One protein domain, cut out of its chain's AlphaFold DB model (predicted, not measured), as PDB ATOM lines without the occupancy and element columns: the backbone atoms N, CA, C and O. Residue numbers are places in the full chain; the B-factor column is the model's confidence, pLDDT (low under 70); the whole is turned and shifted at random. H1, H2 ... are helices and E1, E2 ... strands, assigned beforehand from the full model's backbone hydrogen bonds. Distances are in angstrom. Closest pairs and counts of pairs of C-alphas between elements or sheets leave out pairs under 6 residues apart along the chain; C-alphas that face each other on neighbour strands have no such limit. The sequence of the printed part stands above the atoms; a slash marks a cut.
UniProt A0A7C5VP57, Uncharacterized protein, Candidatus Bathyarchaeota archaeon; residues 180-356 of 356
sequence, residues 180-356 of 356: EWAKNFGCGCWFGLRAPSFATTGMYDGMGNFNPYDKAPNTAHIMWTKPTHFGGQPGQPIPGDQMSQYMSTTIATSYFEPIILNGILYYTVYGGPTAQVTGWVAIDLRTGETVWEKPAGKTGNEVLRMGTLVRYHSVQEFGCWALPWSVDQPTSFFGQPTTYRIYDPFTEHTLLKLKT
ATOM      1  N   GLU A 180      51.813  51.636 315.763       74.75
ATOM      2  CA  GLU A 180      51.772  53.000 316.314       74.75
ATOM      3  C   GLU A 180      53.150  53.546 316.702       74.75
ATOM      4  O   GLU A 180      53.327  54.766 316.763       74.75
ATOM      5  N   TRP A 181      54.149  52.689 316.936       74.25
ATOM      6  CA  TRP A 181      55.506  53.159 317.218       74.25
ATOM      7  C   TRP A 181      56.093  53.898 316.022       74.25
ATOM      8  O   TRP A 181      56.790  54.883 316.229       74.25
ATOM      9  N   ALA A 182      55.738  53.530 314.788       69.31
ATOM     10  CA  ALA A 182      56.207  54.237 313.596       69.31
ATOM     11  C   ALA A 182      55.826  55.730 313.601       69.31
ATOM     12  O   ALA A 182      56.575  56.563 313.101       69.31
ATOM     13  N   LYS A 183      54.692  56.093 314.220       67.88
ATOM     14  CA  LYS A 183      54.252  57.490 314.351       67.88
ATOM     15  C   LYS A 183      55.090  58.288 315.357       67.88
ATOM     16  O   LYS A 183      55.209  59.501 315.224       67.88
ATOM     17  N   ASN A 184      55.628  57.621 316.380       63.53
ATOM     18  CA  ASN A 184      56.193  58.276 317.562       63.53
ATOM     19  C   ASN A 184      57.710  58.074 317.732       63.53
ATOM     20  O   ASN A 184      58.329  58.844 318.464       63.53
ATOM     21  N   PHE A 185      58.299  57.045 317.111       63.12
ATOM     22  CA  PHE A 185      59.619  56.530 317.486       63.12
ATOM     23  C   PHE A 185      60.796  57.045 316.653       63.12
ATOM     24  O   PHE A 185      61.928  56.835 317.068       63.12
ATOM     25  N   GLY A 186      60.593  57.757 315.545       60.03
ATOM     26  CA  GLY A 186      61.752  58.202 314.774       60.03
ATOM     27  C   GLY A 186      62.448  57.052 314.045       60.03
ATOM     28  O   GLY A 186      63.576  56.719 314.393       60.03
ATOM     29  N   CYS A 187      61.764  56.391 313.102       62.59
ATOM     30  CA  CYS A 187      62.322  55.276 312.322       62.59
ATOM     31  C   CYS A 187      62.184  55.477 310.799       62.59
ATOM     32  O   CYS A 187      61.691  54.614 310.067       62.59
ATOM     33  N   GLY A 188      62.581  56.650 310.330       69.31
ATOM     34  CA  GLY A 188      62.656  57.049 308.938       69.31
ATOM     35  C   GLY A 188      63.787  56.336 308.203       69.31
ATOM     36  O   GLY A 188      64.902  56.174 308.691       69.31
ATOM     37  N   CYS A 189      63.492  55.890 306.987       76.31
ATOM     38  CA  CYS A 189      64.529  55.452 306.060       76.31
ATOM     39  C   CYS A 189      65.167  56.664 305.384       76.31
ATOM     40  O   CYS A 189      64.511  57.681 305.168       76.31
ATOM     41  N   TRP A 190      66.427  56.527 304.978       80.06
ATOM     42  CA  TRP A 190      67.109  57.530 304.173       80.06
ATOM     43  C   TRP A 190      67.254  57.023 302.743       80.06
ATOM     44  O   TRP A 190      68.130  56.211 302.435       80.06
ATOM     45  N   PHE A 191      66.350  57.468 301.872       83.12
ATOM     46  CA  PHE A 191      66.162  56.853 300.559       83.12
ATOM     47  C   PHE A 191      67.209  57.244 299.513       83.12
ATOM     48  O   PHE A 191      67.326  56.557 298.501       83.12
ATOM     49  N   GLY A 192      67.970  58.322 299.706       82.12
ATOM     50  CA  GLY A 192      68.977  58.729 298.725       82.12
ATOM     51  C   GLY A 192      68.374  59.139 297.371       82.12
ATOM     52  O   GLY A 192      68.990  58.925 296.332       82.12
ATOM     53  N   LEU A 193      67.158  59.695 297.328       80.62
ATOM     54  CA  LEU A 193      66.427  59.906 296.063       80.62
ATOM     55  C   LEU A 193      67.052  60.975 295.149       80.62
ATOM     56  O   LEU A 193      66.665  61.094 293.984       80.62
ATOM     57  N   ARG A 194      68.014  61.754 295.652       75.50
ATOM     58  CA  ARG A 194      68.756  62.763 294.888       75.50
ATOM     59  C   ARG A 194      70.158  62.981 295.458       75.50
ATOM     60  O   ARG A 194      70.454  62.579 296.577       75.50
ATOM     61  N   ALA A 195      71.022  63.621 294.680       73.06
ATOM     62  CA  ALA A 195      72.339  64.065 295.110       73.06
ATOM     63  C   ALA A 195      72.276  65.438 295.811       73.06
ATOM     64  O   ALA A 195      71.752  66.383 295.213       73.06
ATOM     65  N   PRO A 196      72.832  65.591 297.031       68.00
ATOM     66  CA  PRO A 196      72.843  66.875 297.742       68.00
ATOM     67  C   PRO A 196      73.822  67.891 297.137       68.00
ATOM     68  O   PRO A 196      73.732  69.079 297.435       68.00
ATOM     69  N   SER A 197      74.782  67.437 296.325       69.75
ATOM     70  CA  SER A 197      75.834  68.229 295.663       69.75
ATOM     71  C   SER A 197      76.456  67.391 294.524       69.75
ATOM     72  O   SER A 197      75.713  66.703 293.828       69.75
ATOM     73  N   PHE A 198      77.784  67.403 294.332       65.19
ATOM     74  CA  PHE A 198      78.541  66.561 293.383       65.19
ATOM     75  C   PHE A 198      78.576  65.074 293.797       65.19
ATOM     76  O   PHE A 198      79.634  64.472 293.916       65.19
ATOM     77  N   ALA A 199      77.411  64.494 294.063       69.62
ATOM     78  CA  ALA A 199      77.229  63.104 294.462       69.62
ATOM     79  C   ALA A 199      76.294  62.384 293.478       69.62
ATOM     80  O   ALA A 199      75.653  63.017 292.635       69.62
ATOM     81  N   THR A 200      76.175  61.065 293.590       70.25
ATOM     82  CA  THR A 200      75.201  60.266 292.825       70.25
ATOM     83  C   THR A 200      73.893  60.073 293.598       70.25
ATOM     84  O   THR A 200      72.818  60.027 292.989       70.25
ATOM     85  N   THR A 201      73.978  59.995 294.930       74.62
ATOM     86  CA  THR A 201      72.859  59.783 295.865       74.62
ATOM     87  C   THR A 201      73.123  60.461 297.223       74.62
ATOM     88  O   THR A 201      74.178  61.064 297.426       74.62
ATOM     89  N   GLY A 202      72.164  60.404 298.152       73.50
ATOM     90  CA  GLY A 202      72.367  60.805 299.550       73.50
ATOM     91  C   GLY A 202      71.419  61.865 300.118       73.50
ATOM     92  O   GLY A 202      71.542  62.174 301.298       73.50
ATOM     93  N   MET A 203      70.470  62.414 299.353       80.44
ATOM     94  CA  MET A 203      69.363  63.217 299.904       80.44
ATOM     95  C   MET A 203      68.219  62.329 300.380       80.44
ATOM     96  O   MET A 203      67.932  61.313 299.749       80.44
ATOM     97  N   TYR A 204      67.524  62.740 301.442       79.50
ATOM     98  CA  TYR A 204      66.324  62.036 301.898       79.50
ATOM     99  C   TYR A 204      65.268  61.898 300.780       79.50
ATOM    100  O   TYR A 204      64.841  60.777 300.495       79.50
ATOM    101  N   ASP A 205      64.894  62.997 300.108       74.75
ATOM    102  CA  ASP A 205      63.944  62.980 298.990       74.75
ATOM    103  C   ASP A 205      64.421  63.775 297.753       74.75
ATOM    104  O   ASP A 205      65.527  64.315 297.707       74.75
ATOM    105  N   GLY A 206      63.604  63.792 296.692       75.69
ATOM    106  CA  GLY A 206      63.926  64.478 295.433       75.69
ATOM    107  C   GLY A 206      63.898  66.014 295.500       75.69
ATOM    108  O   GLY A 206      64.403  66.681 294.587       75.69
ATOM    109  N   MET A 207      63.314  66.581 296.556       74.81
ATOM    110  CA  MET A 207      63.059  68.015 296.724       74.81
ATOM    111  C   MET A 207      63.847  68.641 297.885       74.81
ATOM    112  O   MET A 207      63.983  69.863 297.922       74.81
ATOM    113  N   GLY A 208      64.404  67.849 298.800       75.31
ATOM    114  CA  GLY A 208      65.037  68.349 300.008       75.31
ATOM    115  C   GLY A 208      65.768  67.284 300.819       75.31
ATOM    116  O   GLY A 208      65.643  66.076 300.622       75.31
ATOM    117  N   ASN A 209      66.589  67.770 301.749       79.31
ATOM    118  CA  ASN A 209      67.405  66.933 302.622       79.31
ATOM    119  C   ASN A 209      66.874  66.912 304.060       79.31
ATOM    120  O   ASN A 209      67.618  67.100 305.020       79.31
ATOM    121  N   PHE A 210      65.558  66.762 304.189       79.12
ATOM    122  CA  PHE A 210      64.845  66.790 305.458       79.12
ATOM    123  C   PHE A 210      64.081  65.483 305.634       79.12
ATOM    124  O   PHE A 210      63.180  65.201 304.853       79.12
ATOM    125  N   ASN A 211      64.424  64.705 306.660       76.94
ATOM    126  CA  ASN A 211      63.681  63.506 307.029       76.94
ATOM    127  C   ASN A 211      62.593  63.885 308.052       76.94
ATOM    128  O   ASN A 211      62.930  64.191 309.197       76.94
ATOM    129  N   PRO A 212      61.301  63.880 307.672       75.69
ATOM    130  CA  PRO A 212      60.207  64.294 308.551       75.69
ATOM    131  C   PRO A 212      59.863  63.244 309.612       75.69
ATOM    132  O   PRO A 212      59.052  63.516 310.499       75.69
ATOM    133  N   TYR A 213      60.419  62.038 309.492       74.69
ATOM    134  CA  TYR A 213      60.031  60.891 310.299       74.69
ATOM    135  C   TYR A 213      60.978  60.625 311.454       74.69
ATOM    136  O   TYR A 213      60.567  59.899 312.346       74.69
ATOM    137  N   ASP A 214      62.165  61.241 311.470       69.31
ATOM    138  CA  ASP A 214      63.177  61.085 312.515       69.31
ATOM    139  C   ASP A 214      63.365  62.348 313.340       69.31
ATOM    140  O   ASP A 214      63.358  63.468 312.832       69.31
ATOM    141  N   LYS A 215      63.595  62.163 314.641       67.81
ATOM    142  CA  LYS A 215      64.098  63.232 315.500       67.81
ATOM    143  C   LYS A 215      65.599  63.066 315.615       67.81
ATOM    144  O   LYS A 215      66.062  62.020 316.065       67.81
ATOM    145  N   ALA A 216      66.339  64.108 315.238       62.72
ATOM    146  CA  ALA A 216      67.763  64.158 315.514       62.72
ATOM    147  C   ALA A 216      67.957  63.954 317.027       62.72
ATOM    148  O   ALA A 216      67.329  64.655 317.827       62.72
ATOM    149  N   PRO A 217      68.740  62.956 317.438       61.97
ATOM    150  CA  PRO A 217      68.930  62.690 318.851       61.97
ATOM    151  C   PRO A 217      69.667  63.853 319.546       61.97
ATOM    152  O   PRO A 217      70.535  64.501 318.967       61.97
ATOM    153  N   ASN A 218      69.287  64.137 320.798       66.69
ATOM    154  CA  ASN A 218      69.761  65.300 321.571       66.69
ATOM    155  C   ASN A 218      71.147  65.101 322.219       66.69
ATOM    156  O   ASN A 218      71.595  65.949 322.990       66.69
ATOM    157  N   THR A 219      71.807  63.970 321.969       58.22
ATOM    158  CA  THR A 219      73.163  63.683 322.460       58.22
ATOM    159  C   THR A 219      74.199  63.955 321.365       58.22
ATOM    160  O   THR A 219      73.844  64.184 320.216       58.22
ATOM    161  N   ALA A 220      75.496  63.990 321.681       46.78
ATOM    162  CA  ALA A 220      76.515  64.095 320.638       46.78
ATOM    163  C   ALA A 220      76.548  62.789 319.825       46.78
ATOM    164  O   ALA A 220      76.804  61.725 320.387       46.78
ATOM    165  N   HIS A 221      76.303  62.861 318.514       49.09
ATOM    166  CA  HIS A 221      76.393  61.704 317.621       49.09
ATOM    167  C   HIS A 221      77.566  61.862 316.678       49.09
ATOM    168  O   HIS A 221      77.498  62.567 315.678       49.09
ATOM    169  N   ILE A 222      78.634  61.148 317.000       43.56
ATOM    170  CA  ILE A 222      79.650  60.773 316.036       43.56
ATOM    171  C   ILE A 222      79.819  59.260 316.172       43.56
ATOM    172  O   ILE A 222      80.593  58.786 316.996       43.56
ATOM    173  N   MET A 223      79.051  58.488 315.400       52.03
ATOM    174  CA  MET A 223      79.301  57.052 315.241       52.03
ATOM    175  C   MET A 223      80.171  56.832 314.001       52.03
ATOM    176  O   MET A 223      79.715  56.289 313.000       52.03
ATOM    177  N   TRP A 224      81.428  57.277 314.050       52.59
ATOM    178  CA  TRP A 224      82.431  56.824 313.084       52.59
ATOM    179  C   TRP A 224      83.072  55.551 313.636       52.59
ATOM    180  O   TRP A 224      84.034  55.610 314.394       52.59
ATOM    181  N   THR A 225      82.533  54.386 313.284       61.31
ATOM    182  CA  THR A 225      83.211  53.103 313.553       61.31
ATOM    183  C   THR A 225      84.274  52.797 312.499       61.31
ATOM    184  O   THR A 225      85.193  52.024 312.760       61.31
ATOM    185  N   LYS A 226      84.179  53.425 311.318       65.00
ATOM    186  CA  LYS A 226      85.129  53.284 310.212       65.00
ATOM    187  C   LYS A 226      85.490  54.654 309.623       65.00
ATOM    188  O   LYS A 226      84.592  55.479 309.441       65.00
ATOM    189  N   PRO A 227      86.774  54.909 309.312       65.12
ATOM    190  CA  PRO A 227      87.166  56.108 308.584       65.12
ATOM    191  C   PRO A 227      86.630  56.036 307.149       65.12
ATOM    192  O   PRO A 227      86.772  55.014 306.480       65.12
ATOM    193  N   THR A 228      86.020  57.119 306.670       64.75
ATOM    194  CA  THR A 228      85.526  57.230 305.286       64.75
ATOM    195  C   THR A 228      86.571  57.836 304.349       64.75
ATOM    196  O   THR A 228      86.620  57.483 303.174       64.75
ATOM    197  N   HIS A 229      87.441  58.716 304.860       66.50
ATOM    198  CA  HIS A 229      88.553  59.284 304.106       66.50
ATOM    199  C   HIS A 229      89.733  59.674 305.004       66.50
ATOM    200  O   HIS A 229      89.580  59.844 306.217       66.50
ATOM    201  N   PHE A 230      90.910  59.840 304.398       64.69
ATOM    202  CA  PHE A 230      92.069  60.412 305.073       64.69
ATOM    203  C   PHE A 230      91.838  61.906 305.321       64.69
ATOM    204  O   PHE A 230      91.421  62.644 304.432       64.69
ATOM    205  N   GLY A 231      92.120  62.358 306.537       69.88
ATOM    206  CA  GLY A 231      92.019  63.758 306.935       69.88
ATOM    207  C   GLY A 231      93.121  64.111 307.927       69.88
ATOM    208  O   GLY A 231      93.890  63.246 308.348       69.88
ATOM    209  N   GLY A 232      93.202  65.385 308.302       72.25
ATOM    210  CA  GLY A 232      94.209  65.886 309.242       72.25
ATOM    211  C   GLY A 232      95.331  66.664 308.559       72.25
ATOM    212  O   GLY A 232      95.180  67.111 307.429       72.25
ATOM    213  N   GLN A 233      96.445  66.858 309.260       77.25
ATOM    214  CA  GLN A 233      97.583  67.658 308.797       77.25
ATOM    215  C   GLN A 233      98.699  66.749 308.259       77.25
ATOM    216  O   GLN A 233      99.002  65.736 308.899       77.25
ATOM    217  N   PRO A 234      99.327  67.086 307.120       77.38
ATOM    218  CA  PRO A 234     100.503  66.385 306.648       77.38
ATOM    219  C   PRO A 234     101.705  66.666 307.556       77.38
ATOM    220  O   PRO A 234     101.802  67.707 308.203       77.38
ATOM    221  N   GLY A 235     102.630  65.708 307.607       76.94
ATOM    222  CA  GLY A 235     103.928  65.891 308.254       76.94
ATOM    223  C   GLY A 235     104.938  66.610 307.355       76.94
ATOM    224  O   GLY A 235     104.723  66.795 306.155       76.94
ATOM    225  N   GLN A 236     106.091  66.954 307.935       80.25
ATOM    226  CA  GLN A 236     107.231  67.513 307.199       80.25
ATOM    227  C   GLN A 236     107.620  66.613 306.003       80.25
ATOM    228  O   GLN A 236     107.544  65.387 306.124       80.25
ATOM    229  N   PRO A 237     108.045  67.179 304.853       81.94
ATOM    230  CA  PRO A 237     108.468  68.568 304.631       81.94
ATOM    231  C   PRO A 237     107.333  69.560 304.332       81.94
ATOM    232  O   PRO A 237     107.618  70.711 304.017       81.94
ATOM    233  N   ILE A 238     106.064  69.137 304.389       81.00
ATOM    234  CA  ILE A 238     104.930  70.053 304.235       81.00
ATOM    235  C   ILE A 238     104.741  70.784 305.577       81.00
ATOM    236  O   ILE A 238     104.504  70.121 306.591       81.00
ATOM    237  N   PRO A 239     104.904  72.120 305.633       75.56
ATOM    238  CA  PRO A 239     104.668  72.882 306.857       75.56
ATOM    239  C   PRO A 239     103.200  72.780 307.279       75.56
ATOM    240  O   PRO A 239     102.326  72.775 306.429       75.56
ATOM    241  N   GLY A 240     102.906  72.726 308.578       82.12
ATOM    242  CA  GLY A 240     101.520  72.766 309.051       82.12
ATOM    243  C   GLY A 240     100.973  74.193 309.033       82.12
ATOM    244  O   GLY A 240     101.422  75.029 309.818       82.12
ATOM    245  N   ASP A 241     100.016  74.478 308.152       80.56
ATOM    246  CA  ASP A 241      99.344  75.774 308.019       80.56
ATOM    247  C   ASP A 241      97.856  75.624 307.626       80.56
ATOM    248  O   ASP A 241      97.300  74.523 307.601       80.56
ATOM    249  N   GLN A 242      97.189  76.751 307.342       74.81
ATOM    250  CA  GLN A 242      95.763  76.807 306.980       74.81
ATOM    251  C   GLN A 242      95.425  76.076 305.668       74.81
ATOM    252  O   GLN A 242      94.260  75.761 305.433       74.81
ATOM    253  N   MET A 243      96.422  75.813 304.820       72.88
ATOM    254  CA  MET A 243      96.264  75.151 303.522       72.88
ATOM    255  C   MET A 243      96.728  73.694 303.558       72.88
ATOM    256  O   MET A 243      96.353  72.895 302.699       72.88
ATOM    257  N   SER A 244      97.514  73.333 304.566       72.06
ATOM    258  CA  SER A 244      98.158  72.034 304.688       72.06
ATOM    259  C   SER A 244      97.244  71.049 305.398       72.06
ATOM    260  O   SER A 244      97.440  70.696 306.549       72.06
ATOM    261  N   GLN A 245      96.213  70.588 304.703       71.50
ATOM    262  CA  GLN A 245      95.356  69.500 305.168       71.50
ATOM    263  C   GLN A 245      95.380  68.351 304.160       71.50
ATOM    264  O   GLN A 245      95.386  68.577 302.949       71.50
ATOM    265  N   TYR A 246      95.358  67.111 304.649       72.81
ATOM    266  CA  TYR A 246      94.912  65.992 303.830       72.81
ATOM    267  C   TYR A 246      93.498  66.314 303.345       72.81
ATOM    268  O   TYR A 246      92.671  66.791 304.117       72.81
ATOM    269  N   MET A 247      93.269  66.133 302.047       68.94
ATOM    270  CA  MET A 247      92.163  66.703 301.275       68.94
ATOM    271  C   MET A 247      90.783  66.161 301.702       68.94
ATOM    272  O   MET A 247      90.160  65.392 300.982       68.94
ATOM    273  N   SER A 248      90.281  66.576 302.869       60.31
ATOM    274  CA  SER A 248      89.028  66.087 303.463       60.31
ATOM    275  C   SER A 248      87.786  66.900 303.081       60.31
ATOM    276  O   SER A 248      86.676  66.512 303.430       60.31
ATOM    277  N   THR A 249      87.948  68.041 302.399       59.72
ATOM    278  CA  THR A 249      86.857  68.995 302.104       59.72
ATOM    279  C   THR A 249      86.713  69.338 300.620       59.72
ATOM    280  O   THR A 249      86.055  70.319 300.276       59.72
ATOM    281  N   THR A 250      87.362  68.594 299.721       66.44
ATOM    282  CA  THR A 250      87.256  68.881 298.286       66.44
ATOM    283  C   THR A 250      85.859  68.574 297.756       66.44
ATOM    284  O   THR A 250      85.267  67.551 298.080       66.44
ATOM    285  N   ILE A 251      85.355  69.451 296.889       61.69
ATOM    286  CA  ILE A 251      84.123  69.224 296.124       61.69
ATOM    287  C   ILE A 251      84.364  68.398 294.852       61.69
ATOM    288  O   ILE A 251      83.411  67.995 294.195       61.69
ATOM    289  N   ALA A 252      85.630  68.192 294.474       62.31
ATOM    290  CA  ALA A 252      86.012  67.526 293.230       62.31
ATOM    291  C   ALA A 252      86.007  65.991 293.332       62.31
ATOM    292  O   ALA A 252      86.180  65.315 292.319       62.31
ATOM    293  N   THR A 253      85.830  65.447 294.538       67.38
ATOM    294  CA  THR A 253      85.976  64.018 294.814       67.38
ATOM    295  C   THR A 253      84.875  63.581 295.780       67.38
ATOM    296  O   THR A 253      84.742  64.135 296.869       67.38
ATOM    297  N   SER A 254      84.077  62.591 295.382       70.06
ATOM    298  CA  SER A 254      83.061  61.978 296.243       70.06
ATOM    299  C   SER A 254      83.707  60.964 297.181       70.06
ATOM    300  O   SER A 254      84.499  60.132 296.742       70.06
ATOM    301  N   TYR A 255      83.351  61.014 298.466       68.75
ATOM    302  CA  TYR A 255      83.929  60.125 299.485       68.75
ATOM    303  C   TYR A 255      82.904  59.277 300.224       68.75
ATOM    304  O   TYR A 255      83.255  58.237 300.778       68.75
ATOM    305  N   PHE A 256      81.645  59.709 300.263       75.56
ATOM    306  CA  PHE A 256      80.618  59.001 301.007       75.56
ATOM    307  C   PHE A 256      79.226  59.365 300.501       75.56
ATOM    308  O   PHE A 256      78.850  60.535 300.482       75.56
ATOM    309  N   GLU A 257      78.460  58.352 300.113       76.25
ATOM    310  CA  GLU A 257      77.097  58.505 299.608       76.25
ATOM    311  C   GLU A 257      76.202  57.446 300.269       76.25
ATOM    312  O   GLU A 257      76.222  56.286 299.845       76.25
ATOM    313  N   PRO A 258      75.476  57.798 301.348       81.44
ATOM    314  CA  PRO A 258      74.730  56.827 302.132       81.44
ATOM    315  C   PRO A 258      73.320  56.595 301.581       81.44
ATOM    316  O   PRO A 258      72.555  57.532 301.339       81.44
ATOM    317  N   ILE A 259      72.940  55.326 301.507       85.69
ATOM    318  CA  ILE A 259      71.549  54.876 301.468       85.69
ATOM    319  C   ILE A 259      71.326  54.084 302.753       85.69
ATOM    320  O   ILE A 259      72.094  53.171 303.046       85.69
ATOM    321  N   ILE A 260      70.299  54.421 303.533       86.44
ATOM    322  CA  ILE A 260      70.010  53.719 304.790       86.44
ATOM    323  C   ILE A 260      68.610  53.132 304.706       86.44
ATOM    324  O   ILE A 260      67.617  53.864 304.684       86.44
ATOM    325  N   LEU A 261      68.538  51.803 304.683       85.00
ATOM    326  CA  LEU A 261      67.283  51.061 304.669       85.00
ATOM    327  C   LEU A 261      67.311  50.011 305.770       85.00
ATOM    328  O   LEU A 261      68.284  49.276 305.896       85.00
ATOM    329  N   ASN A 262      66.231  49.919 306.549       78.94
ATOM    330  CA  ASN A 262      66.073  48.886 307.577       78.94
ATOM    331  C   ASN A 262      67.270  48.781 308.558       78.94
ATOM    332  O   ASN A 262      67.653  47.692 308.972       78.94
ATOM    333  N   GLY A 263      67.903  49.912 308.898       79.06
ATOM    334  CA  GLY A 263      69.074  49.948 309.785       79.06
ATOM    335  C   GLY A 263      70.397  49.498 309.151       79.06
ATOM    336  O   GLY A 263      71.418  49.493 309.834       79.06
ATOM    337  N   ILE A 264      70.410  49.172 307.857       86.12
ATOM    338  CA  ILE A 264      71.628  48.877 307.099       86.12
ATOM    339  C   ILE A 264      72.024  50.113 306.299       86.12
ATOM    340  O   ILE A 264      71.214  50.689 305.568       86.12
ATOM    341  N   LEU A 265      73.283  50.509 306.444       87.62
ATOM    342  CA  LEU A 265      73.927  51.529 305.636       87.62
ATOM    343  C   LEU A 265      74.582  50.871 304.426       87.62
ATOM    344  O   LEU A 265      75.500  50.067 304.570       87.62
ATOM    345  N   TYR A 266      74.150  51.284 303.246       87.69
ATOM    346  CA  TYR A 266      74.765  50.966 301.968       87.69
ATOM    347  C   TYR A 266      75.515  52.197 301.484       87.69
ATOM    348  O   TYR A 266      74.941  53.286 301.419       87.69
ATOM    349  N   TYR A 267      76.784  52.039 301.133       85.62
ATOM    350  CA  TYR A 267      77.557  53.132 300.562       85.62
ATOM    351  C   TYR A 267      78.574  52.629 299.548       85.62
ATOM    352  O   TYR A 267      79.028  51.481 299.575       85.62
ATOM    353  N   THR A 268      78.922  53.530 298.638       83.38
ATOM    354  CA  THR A 268      79.965  53.312 297.643       83.38
ATOM    355  C   THR A 268      81.342  53.515 298.267       83.38
ATOM    356  O   THR A 268      81.583  54.506 298.955       83.38
ATOM    357  N   VAL A 269      82.256  52.587 297.994       82.50
ATOM    358  CA  VAL A 269      83.681  52.700 298.300       82.50
ATOM    359  C   VAL A 269      84.377  53.354 297.116       82.50
ATOM    360  O   VAL A 269      84.270  52.885 295.978       82.50
ATOM    361  N   TYR A 270      85.097  54.431 297.408       78.69
ATOM    362  CA  TYR A 270      85.866  55.188 296.434       78.69
ATOM    363  C   TYR A 270      87.363  54.977 296.664       78.69
ATOM    364  O   TYR A 270      87.866  55.135 297.777       78.69
ATOM    365  N   GLY A 271      88.079  54.628 295.600       74.19
ATOM    366  CA  GLY A 271      89.523  54.459 295.572       74.19
ATOM    367  C   GLY A 271      90.235  55.633 294.905       74.19
ATOM    368  O   GLY A 271      89.780  56.183 293.900       74.19
ATOM    369  N   GLY A 272      91.406  55.971 295.448       69.62
ATOM    370  CA  GLY A 272      92.303  56.982 294.890       69.62
ATOM    371  C   GLY A 272      91.754  58.420 294.930       69.62
ATOM    372  O   GLY A 272      90.635  58.672 295.369       69.62
ATOM    373  N   PRO A 273      92.549  59.400 294.466       66.12
ATOM    374  CA  PRO A 273      92.170  60.817 294.484       66.12
ATOM    375  C   PRO A 273      91.082  61.184 293.456       66.12
ATOM    376  O   PRO A 273      90.504  62.265 293.532       66.12
ATOM    377  N   THR A 274      90.791  60.297 292.500       67.00
ATOM    378  CA  THR A 274      89.831  60.516 291.405       67.00
ATOM    379  C   THR A 274      88.424  59.982 291.692       67.00
ATOM    380  O   THR A 274      87.607  59.948 290.777       67.00
ATOM    381  N   ALA A 275      88.133  59.556 292.931       71.69
ATOM    382  CA  ALA A 275      86.861  58.930 293.316       71.69
ATOM    383  C   ALA A 275      86.469  57.755 292.399       71.69
ATOM    384  O   ALA A 275      85.318  57.628 291.978       71.69
ATOM    385  N   GLN A 276      87.425  56.883 292.068       76.06
ATOM    386  CA  GLN A 276      87.113  55.680 291.298       76.06
ATOM    387  C   GLN A 276      86.245  54.758 292.152       76.06
ATOM    388  O   GLN A 276      86.616  54.420 293.270       76.06
ATOM    389  N   VAL A 277      85.092  54.344 291.639       78.38
ATOM    390  CA  VAL A 277      84.202  53.406 292.331       78.38
ATOM    391  C   VAL A 277      84.900  52.045 292.387       78.38
ATOM    392  O   VAL A 277      85.096  51.410 291.354       78.38
ATOM    393  N   THR A 278      85.297  51.590 293.576       78.81
ATOM    394  CA  THR A 278      86.007  50.307 293.747       78.81
ATOM    395  C   THR A 278      85.095  49.195 294.245       78.81
ATOM    396  O   THR A 278      85.318  48.025 293.935       78.81
ATOM    397  N   GLY A 279      84.047  49.540 294.985       83.56
ATOM    398  CA  GLY A 279      83.153  48.565 295.592       83.56
ATOM    399  C   GLY A 279      81.965  49.203 296.281       83.56
ATOM    400  O   GLY A 279      81.863  50.424 296.337       83.56
ATOM    401  N   TRP A 280      81.081  48.372 296.819       86.56
ATOM    402  CA  TRP A 280      80.002  48.782 297.711       86.56
ATOM    403  C   TRP A 280      80.049  47.940 298.972       86.56
ATOM    404  O   TRP A 280      80.369  46.749 298.925       86.56
ATOM    405  N   VAL A 281      79.673  48.560 300.081       88.19
ATOM    406  CA  VAL A 281      79.643  47.906 301.384       88.19
ATOM    407  C   VAL A 281      78.277  48.135 302.011       88.19
ATOM    408  O   VAL A 281      77.752  49.253 301.991       88.19
ATOM    409  N   ALA A 282      77.724  47.067 302.576       89.62
ATOM    410  CA  ALA A 282      76.592  47.113 303.484       89.62
ATOM    411  C   ALA A 282      77.079  46.909 304.919       89.62
ATOM    412  O   ALA A 282      77.803  45.955 305.208       89.62
ATOM    413  N   ILE A 283      76.681  47.799 305.822       88.19
ATOM    414  CA  ILE A 283      77.044  47.764 307.241       88.19
ATOM    415  C   ILE A 283      75.775  47.810 308.082       88.19
ATOM    416  O   ILE A 283      74.922  48.670 307.859       88.19
ATOM    417  N   ASP A 284      75.672  46.937 309.081       86.00
ATOM    418  CA  ASP A 284      74.675  47.106 310.141       86.00
ATOM    419  C   ASP A 284      75.068  48.349 310.959       86.00
ATOM    420  O   ASP A 284      76.096  48.356 311.641       86.00
ATOM    421  N   LEU A 285      74.267  49.420 310.889       77.75
ATOM    422  CA  LEU A 285      74.556  50.685 311.580       77.75
ATOM    423  C   LEU A 285      74.668  50.531 313.099       77.75
ATOM    424  O   LEU A 285      75.276  51.378 313.755       77.75
ATOM    425  N   ARG A 286      74.072  49.479 313.665       72.88
ATOM    426  CA  ARG A 286      74.086  49.212 315.103       72.88
ATOM    427  C   ARG A 286      75.397  48.578 315.555       72.88
ATOM    428  O   ARG A 286      75.887  48.943 316.619       72.88
ATOM    429  N   THR A 287      75.931  47.606 314.813       79.38
ATOM    430  CA  THR A 287      77.152  46.875 315.218       79.38
ATOM    431  C   THR A 287      78.410  47.399 314.542       79.38
ATOM    432  O   THR A 287      79.506  47.211 315.061       79.38
ATOM    433  N   GLY A 288      78.276  48.057 313.390       80.50
ATOM    434  CA  GLY A 288      79.401  48.401 312.525       80.50
ATOM    435  C   GLY A 288      79.968  47.206 311.748       80.50
ATOM    436  O   GLY A 288      80.951  47.369 311.016       80.50
ATOM    437  N   GLU A 289      79.366  46.020 311.878       86.56
ATOM    438  CA  GLU A 289      79.782  44.820 311.155       86.56
ATOM    439  C   GLU A 289      79.384  44.917 309.683       86.56
ATOM    440  O   GLU A 289      78.309  45.406 309.325       86.56
ATOM    441  N   THR A 290      80.277  44.450 308.813       89.81
ATOM    442  CA  THR A 290      80.000  44.353 307.382       89.81
ATOM    443  C   THR A 290      79.015  43.208 307.144       89.81
ATOM    444  O   THR A 290      79.325  42.064 307.463       89.81
ATOM    445  N   VAL A 291      77.853  43.514 306.564       89.00
ATOM    446  CA  VAL A 291      76.858  42.519 306.127       89.00
ATOM    447  C   VAL A 291      77.343  41.845 304.848       89.00
ATOM    448  O   VAL A 291      77.386  40.623 304.756       89.00
ATOM    449  N   TRP A 292      77.755  42.653 303.872       88.94
ATOM    450  CA  TRP A 292      78.397  42.194 302.647       88.94
ATOM    451  C   TRP A 292      79.269  43.303 302.059       88.94
ATOM    452  O   TRP A 292      79.055  44.494 302.294       88.94
ATOM    453  N   GLU A 293      80.256  42.892 301.273       88.50
ATOM    454  CA  GLU A 293      81.116  43.762 300.480       88.50
ATOM    455  C   GLU A 293      81.236  43.162 299.087       88.50
ATOM    456  O   GLU A 293      81.389  41.949 298.939       88.50
ATOM    457  N   LYS A 294      81.163  44.009 298.063       81.56
ATOM    458  CA  LYS A 294      81.285  43.576 296.672       81.56
ATOM    459  C   LYS A 294      82.059  44.594 295.839       81.56
ATOM    460  O   LYS A 294      82.023  45.786 296.149       81.56
ATOM    461  N   PRO A 295      82.684  44.165 294.731       80.88
ATOM    462  CA  PRO A 295      83.197  45.078 293.716       80.88
ATOM    463  C   PRO A 295      82.096  45.993 293.162       80.88
ATOM    464  O   PRO A 295      80.903  45.717 293.333       80.88
ATOM    465  N   ALA A 296      82.505  47.065 292.476       68.38
ATOM    466  CA  ALA A 296      81.645  48.065 291.836       68.38
ATOM    467  C   ALA A 296      80.763  47.465 290.718       68.38
ATOM    468  O   ALA A 296      80.968  47.667 289.521       68.38
ATOM    469  N   GLY A 297      79.770  46.676 291.121       64.06
ATOM    470  CA  GLY A 297      78.820  46.024 290.236       64.06
ATOM    471  C   GLY A 297      79.348  44.879 289.378       64.06
ATOM    472  O   GLY A 297      80.509  44.493 289.449       64.06
ATOM    473  N   LYS A 298      78.463  44.322 288.538       58.59
ATOM    474  CA  LYS A 298      78.819  43.270 287.565       58.59
ATOM    475  C   LYS A 298      79.481  43.826 286.299       58.59
ATOM    476  O   LYS A 298      80.155  43.080 285.599       58.59
ATOM    477  N   THR A 299      79.261  45.103 285.977       61.16
ATOM    478  CA  THR A 299      79.780  45.764 284.763       61.16
ATOM    479  C   THR A 299      81.028  46.614 285.010       61.16
ATOM    480  O   THR A 299      81.593  47.130 284.051       61.16
ATOM    481  N   GLY A 300      81.459  46.775 286.268       66.00
ATOM    482  CA  GLY A 300      82.612  47.598 286.655       66.00
ATOM    483  C   GLY A 300      82.342  49.106 286.725       66.00
ATOM    484  O   GLY A 300      83.191  49.838 287.215       66.00
ATOM    485  N   ASN A 301      81.165  49.564 286.281       70.62
ATOM    486  CA  ASN A 301      80.753  50.976 286.274       70.62
ATOM    487  C   ASN A 301      79.406  51.195 286.991       70.62
ATOM    488  O   ASN A 301      78.733  52.198 286.757       70.62
ATOM    489  N   GLU A 302      78.954  50.250 287.818       79.12
ATOM    490  CA  GLU A 302      77.681  50.401 288.532       79.12
ATOM    491  C   GLU A 302      77.860  51.330 289.740       79.12
ATOM    492  O   GLU A 302      78.862  51.265 290.455       79.12
ATOM    493  N   VAL A 303      76.832  52.118 290.049       80.06
ATOM    494  CA  VAL A 303      76.752  52.955 291.256       80.06
ATOM    495  C   VAL A 303      75.424  52.774 291.968       80.06
ATOM    496  O   VAL A 303      74.382  52.593 291.332       80.06
ATOM    497  N   LEU A 304      75.456  52.855 293.298       83.94
ATOM    498  CA  LEU A 304      74.246  52.955 294.105       83.94
ATOM    499  C   LEU A 304      73.482  54.233 293.742       83.94
ATOM    500  O   LEU A 304      74.076  55.297 293.566       83.94
ATOM    501  N   ARG A 305      72.160  54.116 293.608       83.81
ATOM    502  CA  ARG A 305      71.308  55.213 293.141       83.81
ATOM    503  C   ARG A 305      70.303  55.674 294.179       83.81
ATOM    504  O   ARG A 305      70.191  56.870 294.410       83.81
ATOM    505  N   MET A 306      69.531  54.743 294.725       85.50
ATOM    506  CA  MET A 306      68.464  55.043 295.675       85.50
ATOM    507  C   MET A 306      68.018  53.783 296.409       85.50
ATOM    508  O   MET A 306      68.308  52.666 295.989       85.50
ATOM    509  N   GLY A 307      67.276  53.967 297.489       86.75
ATOM    510  CA  GLY A 307      66.530  52.925 298.167       86.75
ATOM    511  C   GLY A 307      65.028  53.126 298.013       86.75
ATOM    512  O   GLY A 307      64.548  54.252 297.898       86.75
ATOM    513  N   THR A 308      64.271  52.035 298.051       86.44
ATOM    514  CA  THR A 308      62.803  52.076 298.054       86.44
ATOM    515  C   THR A 308      62.233  51.156 299.120       86.44
ATOM    516  O   THR A 308      62.798  50.094 299.386       86.44
ATOM    517  N   LEU A 309      61.070  51.526 299.659       85.62
ATOM    518  CA  LEU A 309      60.203  50.623 300.408       85.62
ATOM    519  C   LEU A 309      58.977  50.281 299.563       85.62
ATOM    520  O   LEU A 309      58.214  51.172 299.191       85.62
ATOM    521  N   VAL A 310      58.774  48.997 299.282       83.69
ATOM    522  CA  VAL A 310      57.588  48.512 298.568       83.69
ATOM    523  C   VAL A 310      56.635  47.905 299.580       83.69
ATOM    524  O   VAL A 310      56.972  46.916 300.226       83.69
ATOM    525  N   ARG A 311      55.450  48.503 299.735       82.19
ATOM    526  CA  ARG A 311      54.396  47.974 300.606       82.19
ATOM    527  C   ARG A 311      53.552  46.956 299.849       82.19
ATOM    528  O   ARG A 311      52.943  47.296 298.837       82.19
ATOM    529  N   TYR A 312      53.447  45.761 300.407       75.06
ATOM    530  CA  TYR A 312      52.571  44.700 299.937       75.06
ATOM    531  C   TYR A 312      51.317  44.660 300.800       75.06
ATOM    532  O   TYR A 312      51.378  44.689 302.030       75.06
ATOM    533  N   HIS A 313      50.172  44.636 300.128       76.94
ATOM    534  CA  HIS A 313      48.867  44.459 300.744       76.94
ATOM    535  C   HIS A 313      48.056  43.537 299.838       76.94
ATOM    536  O   HIS A 313      47.313  43.983 298.965       76.94
ATOM    537  N   SER A 314      48.268  42.239 300.013       72.56
ATOM    538  CA  SER A 314      47.530  41.194 299.316       72.56
ATOM    539  C   SER A 314      47.044  40.143 300.308       72.56
ATOM    540  O   SER A 314      47.416  40.156 301.479       72.56
ATOM    541  N   VAL A 315      46.223  39.208 299.829       58.34
ATOM    542  CA  VAL A 315      45.746  38.083 300.651       58.34
ATOM    543  C   VAL A 315      46.887  37.136 301.048       58.34
ATOM    544  O   VAL A 315      46.762  36.405 302.020       58.34
ATOM    545  N   GLN A 316      47.981  37.129 300.278       63.88
ATOM    546  CA  GLN A 316      49.123  36.226 300.451       63.88
ATOM    547  C   GLN A 316      50.279  36.884 301.203       63.88
ATOM    548  O   GLN A 316      51.088  36.197 301.817       63.88
ATOM    549  N   GLU A 317      50.370  38.212 301.147       67.19
ATOM    550  CA  GLU A 317      51.523  38.944 301.642       67.19
ATOM    551  C   GLU A 317      51.126  40.318 302.176       67.19
ATOM    552  O   GLU A 317      50.458  41.109 301.497       67.19
ATOM    553  N   PHE A 318      51.590  40.604 303.390       76.56
ATOM    554  CA  PHE A 318      51.375  41.864 304.081       76.56
ATOM    555  C   PHE A 318      52.693  42.333 304.697       76.56
ATOM    556  O   PHE A 318      53.319  41.591 305.454       76.56
ATOM    557  N   GLY A 319      53.125  43.556 304.389       78.19
ATOM    558  CA  GLY A 319      54.384  44.097 304.910       78.19
ATOM    559  C   GLY A 319      55.075  45.060 303.953       78.19
ATOM    560  O   GLY A 319      54.462  45.565 303.012       78.19
ATOM    561  N   CYS A 320      56.359  45.326 304.201       82.19
ATOM    562  CA  CYS A 320      57.187  46.187 303.362       82.19
ATOM    563  C   CYS A 320      58.529  45.520 303.049       82.19
ATOM    564  O   CYS A 320      59.156  44.958 303.944       82.19
ATOM    565  N   TRP A 321      58.995  45.664 301.811       82.62
ATOM    566  CA  TRP A 321      60.322  45.233 301.373       82.62
ATOM    567  C   TRP A 321      61.234  46.437 301.194       82.62
ATOM    568  O   TRP A 321      60.862  47.399 300.522       82.62
ATOM    569  N   ALA A 322      62.431  46.371 301.774       86.69
ATOM    570  CA  ALA A 322      63.494  47.344 301.568       86.69
ATOM    571  C   ALA A 322      64.385  46.901 300.408       86.69
ATOM    572  O   ALA A 322      64.951  45.816 300.449       86.69
ATOM    573  N   LEU A 323      64.499  47.738 299.380       88.25
ATOM    574  CA  LEU A 323      65.196  47.389 298.146       88.25
ATOM    575  C   LEU A 323      66.183  48.499 297.760       88.25
ATOM    576  O   LEU A 323      65.738  49.605 297.433       88.25
ATOM    577  N   PRO A 324      67.503  48.245 297.803       88.44
ATOM    578  CA  PRO A 324      68.503  49.137 297.228       88.44
ATOM    579  C   PRO A 324      68.589  48.984 295.701       88.44
ATOM    580  O   PRO A 324      68.511  47.883 295.144       88.44
ATOM    581  N   TRP A 325      68.793  50.112 295.027       87.56
ATOM    582  CA  TRP A 325      68.877  50.223 293.576       87.56
ATOM    583  C   TRP A 325      70.261  50.682 293.143       87.56
ATOM    584  O   TRP A 325      70.839  51.597 293.735       87.56
ATOM    585  N   SER A 326      70.745  50.109 292.044       86.00
ATOM    586  CA  SER A 326      71.913  50.606 291.323       86.00
ATOM    587  C   SER A 326      71.577  50.951 289.879       86.00
ATOM    588  O   SER A 326      70.588  50.473 289.307       86.00
ATOM    589  N   VAL A 327      72.436  51.769 289.287       83.81
ATOM    590  CA  VAL A 327      72.437  52.076 287.859       83.81
ATOM    591  C   VAL A 327      73.845  51.927 287.302       83.81
ATOM    592  O   VAL A 327      74.818  52.011 288.046       83.81
ATOM    593  N   ASP A 328      73.971  51.716 285.995       79.94
ATOM    594  CA  ASP A 328      75.262  51.931 285.332       79.94
ATOM    595  C   ASP A 328      75.527  53.445 285.267       79.94
ATOM    596  O   ASP A 328      74.629  54.208 284.890       79.94
ATOM    597  N   GLN A 329      76.733  53.887 285.645       71.25
ATOM    598  CA  GLN A 329      77.139  55.285 285.492       71.25
ATOM    599  C   GLN A 329      76.975  55.701 284.022       71.25
ATOM    600  O   GLN A 329      77.512  55.033 283.130       71.25
ATOM    601  N   PRO A 330      76.224  56.778 283.739       63.03
ATOM    602  CA  PRO A 330      76.100  57.277 282.383       63.03
ATOM    603  C   PRO A 330      77.465  57.759 281.877       63.03
ATOM    604  O   PRO A 330      78.224  58.406 282.590       63.03
ATOM    605  N   THR A 331      77.771  57.488 280.607       56.03
ATOM    606  CA  THR A 331      79.048  57.864 279.965       56.03
ATOM    607  C   THR A 331      79.212  59.376 279.740       56.03
ATOM    608  O   THR A 331      80.223  59.816 279.198       56.03
ATOM    609  N   SER A 332      78.220  60.181 280.132       55.34
ATOM    610  CA  SER A 332      78.170  61.635 279.978       55.34
ATOM    611  C   SER A 332      77.565  62.274 281.225       55.34
ATOM    612  O   SER A 332      76.636  61.728 281.816       55.34
ATOM    613  N   PHE A 333      78.039  63.475 281.564       51.88
ATOM    614  CA  PHE A 333      77.596  64.273 282.713       51.88
ATOM    615  C   PHE A 333      76.079  64.563 282.730       51.88
ATOM    616  O   PHE A 333      75.500  64.750 283.795       51.88
ATOM    617  N   PHE A 334      75.418  64.557 281.565       60.09
ATOM    618  CA  PHE A 334      73.960  64.728 281.431       60.09
ATOM    619  C   PHE A 334      73.227  63.442 281.016       60.09
ATOM    620  O   PHE A 334      72.029  63.474 280.722       60.09
ATOM    621  N   GLY A 335      73.940  62.318 280.931       64.12
ATOM    622  CA  GLY A 335      73.356  61.052 280.512       64.12
ATOM    623  C   GLY A 335      72.375  60.528 281.556       64.12
ATOM    624  O   GLY A 335      72.622  60.604 282.757       64.12
ATOM    625  N   GLN A 336      71.254  59.987 281.093       69.00
ATOM    626  CA  GLN A 336      70.322  59.268 281.956       69.00
ATOM    627  C   GLN A 336      70.711  57.787 281.994       69.00
ATOM    628  O   GLN A 336      71.090  57.230 280.958       69.00
ATOM    629  N   PRO A 337      70.628  57.127 283.158       73.38
ATOM    630  CA  PRO A 337      70.878  55.700 283.243       73.38
ATOM    631  C   PRO A 337      69.803  54.928 282.470       73.38
ATOM    632  O   PRO A 337      68.609  55.158 282.647       73.38
ATOM    633  N   THR A 338      70.237  53.987 281.631       78.88
ATOM    634  CA  THR A 338      69.353  53.137 280.809       78.88
ATOM    635  C   THR A 338      69.113  51.759 281.416       78.88
ATOM    636  O   THR A 338      68.355  50.949 280.887       78.88
ATOM    637  N   THR A 339      69.806  51.443 282.510       84.12
ATOM    638  CA  THR A 339      69.702  50.153 283.187       84.12
ATOM    639  C   THR A 339      69.622  50.366 284.688       84.12
ATOM    640  O   THR A 339      70.494  51.003 285.277       84.12
ATOM    641  N   TYR A 340      68.600  49.770 285.294       86.44
ATOM    642  CA  TYR A 340      68.372  49.750 286.732       86.44
ATOM    643  C   TYR A 340      68.495  48.319 287.240       86.44
ATOM    644  O   TYR A 340      68.060  47.369 286.581       86.44
ATOM    645  N   ARG A 341      69.089  48.147 288.417       87.25
ATOM    646  CA  ARG A 341      69.187  46.848 289.085       87.25
ATOM    647  C   ARG A 341      68.693  46.969 290.511       87.25
ATOM    648  O   ARG A 341      69.005  47.943 291.190       87.25
ATOM    649  N   ILE A 342      67.960  45.955 290.940       88.81
ATOM    650  CA  ILE A 342      67.459  45.810 292.302       88.81
ATOM    651  C   ILE A 342      68.262  44.700 292.969       88.81
ATOM    652  O   ILE A 342      68.433  43.628 292.375       88.81
ATOM    653  N   TYR A 343      68.746  44.949 294.181       86.31
ATOM    654  CA  TYR A 343      69.474  43.957 294.970       86.31
ATOM    655  C   TYR A 343      68.672  43.559 296.196       86.31
ATOM    656  O   TYR A 343      67.824  44.309 296.682       86.31
ATOM    657  N   ASP A 344      68.965  42.363 296.679       86.56
ATOM    658  CA  ASP A 344      68.578  41.948 298.013       86.56
ATOM    659  C   ASP A 344      69.313  42.836 299.045       86.56
ATOM    660  O   ASP A 344      70.499  43.125 298.886       86.56
ATOM    661  N   PRO A 345      68.631  43.344 300.082       82.19
ATOM    662  CA  PRO A 345      69.267  44.159 301.114       82.19
ATOM    663  C   PRO A 345      70.279  43.392 301.985       82.19
ATOM    664  O   PRO A 345      71.214  44.011 302.503       82.19
ATOM    665  N   PHE A 346      70.110  42.083 302.168       81.75
ATOM    666  CA  PHE A 346      70.927  41.246 303.057       81.75
ATOM    667  C   PHE A 346      71.916  40.357 302.310       81.75
ATOM    668  O   PHE A 346      72.886  39.893 302.907       81.75
ATOM    669  N   THR A 347      71.689  40.127 301.020       76.56
ATOM    670  CA  THR A 347      72.596  39.353 300.171       76.56
ATOM    671  C   THR A 347      73.112  40.208 299.020       76.56
ATOM    672  O   THR A 347      72.498  41.183 298.612       76.56
ATOM    673  N   GLU A 348      74.248  39.844 298.433       71.00
ATOM    674  CA  GLU A 348      74.791  40.561 297.267       71.00
ATOM    675  C   GLU A 348      74.026  40.280 295.953       71.00
ATOM    676  O   GLU A 348      74.406  40.754 294.872       71.00
ATOM    677  N   HIS A 349      72.954  39.484 296.016       82.19
ATOM    678  CA  HIS A 349      72.276  38.945 294.849       82.19
ATOM    679  C   HIS A 349      71.415  40.002 294.151       82.19
ATOM    680  O   HIS A 349      70.662  40.762 294.759       82.19
ATOM    681  N   THR A 350      71.501  40.027 292.821       82.94
ATOM    682  CA  THR A 350      70.608  40.835 291.985       82.94
ATOM    683  C   THR A 350      69.260  40.135 291.867       82.94
ATOM    684  O   THR A 350      69.199  39.017 291.357       82.94
ATOM    685  N   LEU A 351      68.194  40.814 292.282       84.75
ATOM    686  CA  LEU A 351      66.820  40.318 292.191       84.75
ATOM    687  C   LEU A 351      66.222  40.577 290.809       84.75
ATOM    688  O   LEU A 351      65.571  39.713 290.230       84.75
ATOM    689  N   LEU A 352      66.454  41.774 290.265       85.88
ATOM    690  CA  LEU A 352      65.866  42.197 289.000       85.88
ATOM    691  C   LEU A 352      66.801  43.143 288.250       85.88
ATOM    692  O   LEU A 352      67.474  43.982 288.852       85.88
ATOM    693  N   LYS A 353      66.806  43.029 286.921       85.81
ATOM    694  CA  LYS A 353      67.462  43.967 286.009       85.81
ATOM    695  C   LYS A 353      66.424  44.521 285.042       85.81
ATOM    696  O   LYS A 353      65.811  43.766 284.294       85.81
ATOM    697  N   LEU A 354      66.267  45.836 285.048       82.88
ATOM    698  CA  LEU A 354      65.380  46.576 284.161       82.88
ATOM    699  C   LEU A 354      66.229  47.352 283.158       82.88
ATOM    700  O   LEU A 354      67.212  47.988 283.536       82.88
ATOM    701  N   LYS A 355      65.849  47.297 281.884       82.06
ATOM    702  CA  LYS A 355      66.464  48.081 280.814       82.06
ATOM    703  C   LYS A 355      65.377  48.963 280.211       82.06
ATOM    704  O   LYS A 355      64.344  48.433 279.810       82.06
ATOM    705  N   THR A 356      65.596  50.272 280.232       69.75
ATOM    706  CA  THR A 356      64.687  51.281 279.667       69.75
ATOM    707  C   THR A 356      65.034  51.585 278.226       69.75
ATOM    708  O   THR A 356      66.255  51.629 277.934       69.75
TER     709      THR A 356
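Overview. This is residues 180 to 356 of the 356 residues of an uncharacterized protein of Candidatus Bathyarchaeota archaeon (UniProt A0A7C5VP57). With little regular structure, two antiparallel four-stranded meanders, E1 E2 E3 E4 and E5 E6 E7 E8, each strand beside the one before, stand partly face to face as a sandwich; the long unnamed stretch of residues 185 to 257 runs from near the sandwich out to one far end at Pro 237, and the tip of the E5 and E6 hairpin, residues 313 to 318, sticks out at the other. Named elements, H1 then E1 to E8, hold 65 of 177 printed residues, mostly strand. It is compact, radius of gyration of the C-alphas 18.2 A, spanning 70 by 43 by 31 A.

Arrangement. H1, residues 181 to 184, is on neither sheet. Within hydrogen-bond range are N 259 and O 266, 2.9 A, between E1, residues 258 to 261, and E2, residues 264 to 271, and N 308 and O 323, 2.9 A, between E5, residues 302 to 313, and E6, residues 318 to 328. The closest C-alphas of E1 and E6, Leu 261 and Ala 322, are 6.1 A apart.

Along the chain. E3 is residues 276 to 284, E4 290 to 295, E7 339 to 343, E8 350 to 355. E6 is 32.0 A long. C-alpha 181 is at (55.506, 53.159, 317.218), C-alpha 355 at (66.464, 48.081, 280.814).

Size, cuts and confidence. The printed part has no cut. The H1 to E1 link is long. pLDDT is under 70 for 56 residues, among them 214 to 231.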